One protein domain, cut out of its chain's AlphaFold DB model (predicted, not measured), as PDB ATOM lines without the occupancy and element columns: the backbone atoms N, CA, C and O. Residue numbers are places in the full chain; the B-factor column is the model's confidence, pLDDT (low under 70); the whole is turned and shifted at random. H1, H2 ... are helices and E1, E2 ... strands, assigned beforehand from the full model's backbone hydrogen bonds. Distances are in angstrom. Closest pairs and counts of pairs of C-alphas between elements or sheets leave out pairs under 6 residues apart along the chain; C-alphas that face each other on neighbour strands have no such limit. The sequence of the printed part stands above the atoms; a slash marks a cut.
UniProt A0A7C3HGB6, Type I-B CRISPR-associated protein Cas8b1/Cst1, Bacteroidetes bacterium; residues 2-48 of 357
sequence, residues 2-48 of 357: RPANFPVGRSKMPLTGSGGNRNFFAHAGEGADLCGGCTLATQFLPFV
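This is residues 2 to 48 of the 357 residues of the protein "Type I-B CRISPR-associated protein Cas8b1/Cst1" of Bacteroidetes bacterium (UniProt A0A7C3HGB6). This is a small domain with little regular structure: two very short strands, E1 and E2, pair in the middle of the long axis, with helix H1 toward one end and the loop of residues 20 to 28 at the other. The 47 printed residues hold E1, E2 and H1 in that order, with 14 in named elements; the class is mixed and the two-stranded sheet antiparallel. The whole is compact, radius of gyration of the C-alphas 10.8 A, and only just flat, spanning 32 by 21 by 10 A.

E1, residues 6 to 8, begins at C-alpha 6 (189.880, 197.725, 174.698). E2 is residues 32 to 34. H1, residues 36 to 43, is 11.1 A long and ends at C-alpha 43 (187.141, 208.555, 163.365).

E1 and E2 form a hairpin, antiparallel at 123 degrees; N 8 and O 32 are within hydrogen-bond range at 2.9 A. The closest C-alphas of E1 and H1, Phe 6 and Gly 36, are 7.5 A apart. In H1 every O i to N i+4 pair is within hydrogen-bond range.

The C-alphas farthest apart, His 27 and Phe 47, are 33.4 A apart. The printed part has no cut. The link E1 to E2 is long, 23 residues; E2 to H1 is tight. Residue 2 and residues 18 to 23 have pLDDT under 70.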
ATOM      1  N   ARG A   2     181.326 192.109 166.424       69.06
ATOM      2  CA  ARG A   2     182.794 192.258 166.465       69.06
ATOM      3  C   ARG A   2     183.243 192.240 167.937       69.06
ATOM      4  O   ARG A   2     182.514 192.818 168.742       69.06
ATOM      5  N   PRO A   3     184.361 191.587 168.295       73.94
ATOM      6  CA  PRO A   3     184.815 191.523 169.683       73.94
ATOM      7  C   PRO A   3     185.219 192.917 170.181       73.94
ATOM      8  O   PRO A   3     185.797 193.706 169.426       73.94
ATOM      9  N   ALA A   4     184.851 193.238 171.422       75.00
ATOM     10  CA  ALA A   4     185.315 194.438 172.102       75.00
ATOM     11  C   ALA A   4     186.702 194.152 172.678       75.00
ATOM     12  O   ALA A   4     186.882 193.147 173.360       75.00
ATOM     13  N   ASN A   5     187.679 194.993 172.340       73.50
ATOM     14  CA  ASN A   5     189.085 194.638 172.536       73.50
ATOM     15  C   ASN A   5     189.811 195.576 173.505       73.50
ATOM     16  O   ASN A   5     190.896 195.229 173.962       73.50
ATOM     17  N   PHE A   6     189.267 196.765 173.781       79.69
ATOM     18  CA  PHE A   6     189.880 197.725 174.698       79.69
ATOM     19  C   PHE A   6     188.874 198.781 175.185       79.69
ATOM     20  O   PHE A   6     187.950 199.131 174.439       79.69
ATOM     21  N   PRO A   7     189.079 199.333 176.395       82.31
ATOM     22  CA  PRO A   7     188.280 200.433 176.914       82.31
ATOM     23  C   PRO A   7     188.555 201.724 176.136       82.31
ATOM     24  O   PRO A   7     189.701 202.096 175.858       82.31
ATOM     25  N   VAL A   8     187.486 202.434 175.782       83.38
ATOM     26  CA  VAL A   8     187.535 203.674 175.004       83.38
ATOM     27  C   VAL A   8     186.814 204.787 175.749       83.38
ATOM     28  O   VAL A   8     185.637 204.669 176.079       83.38
ATOM     29  N   GLY A   9     187.526 205.884 176.000       80.38
ATOM     30  CA  GLY A   9     186.955 207.097 176.580       80.38
ATOM     31  C   GLY A   9     186.623 208.168 175.539       80.38
ATOM     32  O   GLY A   9     186.890 208.032 174.339       80.38
ATOM     33  N   ARG A  10     186.122 209.297 176.043       78.75
ATOM     34  CA  ARG A  10     185.644 210.447 175.263       78.75
ATOM     35  C   ARG A  10     186.586 210.975 174.181       78.75
ATOM     36  O   ARG A  10     186.117 211.481 173.167       78.75
ATOM     37  N   SER A  11     187.901 210.872 174.376       78.50
ATOM     38  CA  SER A  11     188.896 211.333 173.395       78.50
ATOM     39  C   SER A  11     188.836 210.574 172.068       78.50
ATOM     40  O   SER A  11     189.304 211.081 171.055       78.50
ATOM     41  N   LYS A  12     188.265 209.366 172.070       80.00
ATOM     42  CA  LYS A  12     188.207 208.466 170.914       80.00
ATOM     43  C   LYS A  12     186.776 208.132 170.488       80.00
ATOM     44  O   LYS A  12     186.575 207.766 169.333       80.00
ATOM     45  N   MET A  13     185.795 208.254 171.385       83.12
ATOM     46  CA  MET A  13     184.385 207.985 171.098       83.12
ATOM     47  C   MET A  13     183.495 209.137 171.601       83.12
ATOM     48  O   MET A  13     183.469 209.394 172.808       83.12
ATOM     49  N   PRO A  14     182.746 209.830 170.723       81.44
ATOM     50  CA  PRO A  14     181.768 210.835 171.132       81.44
ATOM     51  C   PRO A  14     180.708 210.260 172.071       81.44
ATOM     52  O   PRO A  14     180.394 209.075 171.981       81.44
ATOM     53  N   LEU A  15     180.131 211.114 172.926       80.88
ATOM     54  CA  LEU A  15     179.040 210.740 173.839       80.88
ATOM     55  C   LEU A  15     179.413 209.599 174.808       80.88
ATOM     56  O   LEU A  15     178.567 208.802 175.207       80.88
ATOM     57  N   THR A  16     180.694 209.512 175.175       78.88
ATOM     58  CA  THR A  16     181.186 208.622 176.234       78.88
ATOM     59  C   THR A  16     181.778 209.425 177.390       78.88
ATOM     60  O   THR A  16     182.115 210.610 177.252       78.88
ATOM     61  N   GLY A  17     181.906 208.777 178.551       72.19
ATOM     62  CA  GLY A  17     182.537 209.359 179.732       72.19
ATOM     63  C   GLY A  17     184.011 209.725 179.510       72.19
ATOM     64  O   GLY A  17     184.691 209.235 178.602       72.19
ATOM     65  N   SER A  18     184.545 210.601 180.357       68.00
ATOM     66  CA  SER A  18     185.992 210.803 180.448       68.00
ATOM     67  C   SER A  18     186.618 209.617 181.184       68.00
ATOM     68  O   SER A  18     186.141 209.244 182.250       68.00
ATOM     69  N   GLY A  19     187.708 209.046 180.657       61.44
ATOM     70  CA  GLY A  19     188.378 207.883 181.269       61.44
ATOM     71  C   GLY A  19     188.854 208.106 182.713       61.44
ATOM     72  O   GLY A  19     189.013 207.152 183.465       61.44
ATOM     73  N   GLY A  20     189.021 209.366 183.134       62.09
ATOM     74  CA  GLY A  20     189.324 209.717 184.527       62.09
ATOM     75  C   GLY A  20     188.145 209.561 185.496       62.09
ATOM     76  O   GLY A  20     188.365 209.421 186.694       62.09
ATOM     77  N   ASN A  21     186.903 209.533 185.004       66.44
ATOM     78  CA  ASN A  21     185.701 209.411 185.826       66.44
ATOM     79  C   ASN A  21     185.098 208.004 185.690       66.44
ATOM     80  O   ASN A  21     184.111 207.797 184.981       66.44
ATOM     81  N   ARG A  22     185.680 207.040 186.416       67.56
ATOM     82  CA  ARG A  22     185.277 205.615 186.428       67.56
ATOM     83  C   ARG A  22     183.786 205.384 186.725       67.56
ATOM     84  O   ARG A  22     183.220 204.400 186.269       67.56
ATOM     85  N   ASN A  23     183.127 206.322 187.407       67.62
ATOM     86  CA  ASN A  23     181.696 206.265 187.737       67.62
ATOM     87  C   ASN A  23     180.758 206.264 186.515       67.62
ATOM     88  O   ASN A  23     179.583 205.941 186.663       67.62
ATOM     89  N   PHE A  24     181.243 206.620 185.321       70.44
ATOM     90  CA  PHE A  24     180.439 206.638 184.090       70.44
ATOM     91  C   PHE A  24     180.619 205.387 183.219       70.44
ATOM     92  O   PHE A  24     180.097 205.341 182.104       70.44
ATOM     93  N   PHE A  25     181.340 204.374 183.709       76.12
ATOM     94  CA  PHE A  25     181.578 203.125 182.992       76.12
ATOM     95  C   PHE A  25     181.159 201.918 183.830       76.12
ATOM     96  O   PHE A  25     181.278 201.911 185.058       76.12
ATOM     97  N   ALA A  26     180.661 200.880 183.156       75.06
ATOM     98  CA  ALA A  26     180.300 199.629 183.808       75.06
ATOM     99  C   ALA A  26     181.504 199.062 184.577       75.06
ATOM    100  O   ALA A  26     182.645 199.163 184.124       75.06
ATOM    101  N   HIS A  27     181.248 198.491 185.757       77.69
ATOM    102  CA  HIS A  27     182.274 197.911 186.633       77.69
ATOM    103  C   HIS A  27     183.419 198.869 187.023       77.69
ATOM    104  O   HIS A  27     184.511 198.409 187.345       77.69
ATOM    105  N   ALA A  28     183.182 200.189 187.005       74.38
ATOM    106  CA  ALA A  28     184.210 201.202 187.256       74.38
ATOM    107  C   ALA A  28     185.427 201.083 186.312       74.38
ATOM    108  O   ALA A  28     186.560 201.389 186.693       74.38
ATOM    109  N   GLY A  29     185.183 200.623 185.080       72.38
ATOM    110  CA  GLY A  29     186.198 200.495 184.042       72.38
ATOM    111  C   GLY A  29     186.782 201.836 183.589       72.38
ATOM    112  O   GLY A  29     186.274 202.916 183.890       72.38
ATOM    113  N   GLU A  30     187.871 201.766 182.826       75.19
ATOM    114  CA  GLU A  30     188.590 202.947 182.318       75.19
ATOM    115  C   GLU A  30     187.952 203.555 181.054       75.19
ATOM    116  O   GLU A  30     188.404 204.582 180.542       75.19
ATOM    117  N   GLY A  31     186.901 202.921 180.530       81.56
ATOM    118  CA  GLY A  31     186.236 203.315 179.296       81.56
ATOM    119  C   GLY A  31     185.095 202.376 178.914       81.56
ATOM    120  O   GLY A  31     184.803 201.408 179.612       81.56
ATOM    121  N   ALA A  32     184.456 202.660 177.780       83.19
ATOM    122  CA  ALA A  32     183.470 201.777 177.174       83.19
ATOM    123  C   ALA A  32     184.170 200.717 176.313       83.19
ATOM    124  O   ALA A  32     185.001 201.061 175.468       83.19
ATOM    125  N   ASP A  33     183.818 199.448 176.499       84.88
ATOM    126  CA  ASP A  33     184.375 198.340 175.723       84.88
ATOM    127  C   ASP A  33     183.857 198.376 174.281       84.88
ATOM    128  O   ASP A  33     182.705 198.045 173.992       84.88
ATOM    129  N   LEU A  34     184.724 198.785 173.351       82.88
ATOM    130  CA  LEU A  34     184.386 198.921 171.934       82.88
ATOM    131  C   LEU A  34     185.308 198.079 171.049       82.88
ATOM    132  O   LEU A  34     186.450 197.756 171.381       82.88
ATOM    133  N   CYS A  35     184.791 197.702 169.878       88.38
ATOM    134  CA  CYS A  35     185.577 196.975 168.891       88.38
ATOM    135  C   CYS A  35     186.556 197.920 168.183       88.38
ATOM    136  O   CYS A  35     186.175 199.030 167.811       88.38
ATOM    137  N   GLY A  36     187.785 197.475 167.901       86.94
ATOM    138  CA  GLY A  36     188.788 198.335 167.253       86.94
ATOM    139  C   GLY A  36     188.323 198.905 165.906       86.94
ATOM    140  O   GLY A  36     188.492 200.091 165.633       86.94
ATOM    141  N   GLY A  37     187.624 198.097 165.101       87.38
ATOM    142  CA  GLY A  37     187.023 198.566 163.849       87.38
ATOM    143  C   GLY A  37     185.875 199.568 164.040       87.38
ATOM    144  O   GLY A  37     185.619 200.371 163.153       87.38
ATOM    145  N   CYS A  38     185.186 199.534 165.180       86.00
ATOM    146  CA  CYS A  38     184.116 200.461 165.543       86.00
ATOM    147  C   CYS A  38     184.731 201.811 165.920       86.00
ATOM    148  O   CYS A  38     184.330 202.840 165.390       86.00
ATOM    149  N   THR A  39     185.769 201.792 166.762       86.62
ATOM    150  CA  THR A  39     186.537 202.985 167.139       86.62
ATOM    151  C   THR A  39     187.158 203.663 165.923       86.62
ATOM    152  O   THR A  39     187.096 204.886 165.813       86.62
ATOM    153  N   LEU A  40     187.712 202.875 164.993       88.50
ATOM    154  CA  LEU A  40     188.238 203.379 163.727       88.50
ATOM    155  C   LEU A  40     187.134 204.001 162.864       88.50
ATOM    156  O   LEU A  40     187.307 205.115 162.383       88.50
ATOM    157  N   ALA A  41     185.990 203.326 162.701       87.06
ATOM    158  CA  ALA A  41     184.864 203.857 161.930       87.06
ATOM    159  C   ALA A  41     184.373 205.208 162.476       87.06
ATOM    160  O   ALA A  41     184.123 206.126 161.698       87.06
ATOM    161  N   THR A  42     184.320 205.371 163.800       85.94
ATOM    162  CA  THR A  42     183.956 206.645 164.437       85.94
ATOM    163  C   THR A  42     184.926 207.781 164.096       85.94
ATOM    164  O   THR A  42     184.495 208.929 164.019       85.94
ATOM    165  N   GLN A  43     186.206 207.506 163.809       87.44
ATOM    166  CA  GLN A  43     187.141 208.555 163.365       87.44
ATOM    167  C   GLN A  43     186.753 209.150 162.002       87.44
ATOM    168  O   GLN A  43     187.107 210.286 161.702       87.44
ATOM    169  N   PHE A  44     185.986 208.415 161.190       88.38
ATOM    170  CA  PHE A  44     185.463 208.892 159.908       88.38
ATOM    171  C   PHE A  44     184.094 209.570 160.022       88.38
ATOM    172  O   PHE A  44     183.599 210.111 159.033       88.38
ATOM    173  N   LEU A  45     183.490 209.593 161.214       86.75
ATOM    174  CA  LEU A  45     182.192 210.221 161.449       86.75
ATOM    175  C   LEU A  45     182.129 211.689 160.964       86.75
ATOM    176  O   LEU A  45     181.137 212.036 160.324       86.75
ATOM    177  N   PRO A  46     183.166 212.545 161.130       87.19
ATOM    178  CA  PRO A  46     183.128 213.931 160.646       87.19
ATOM    179  C   PRO A  46     182.842 214.102 159.143       87.19
ATOM    180  O   PRO A  46     182.361 215.159 158.737       87.19
ATOM    181  N   PHE A  47     183.094 213.087 158.307       87.75
ATOM    182  CA  PHE A  47     182.808 213.150 156.868       87.75
ATOM    183  C   PHE A  47     181.322 213.022 156.521       87.75
ATOM    184  O   PHE A  47     180.921 213.411 155.426       87.75
ATOM    185  N   VAL A  48     180.519 212.470 157.430       89.56
ATOM    186  CA  VAL A  48     179.086 212.202 157.219       89.56
ATOM    187  C   VAL A  48     178.188 212.979 158.181       89.56
ATOM    188  O   VAL A  48     176.967 212.852 158.113       89.56
TER     189      VAL A  48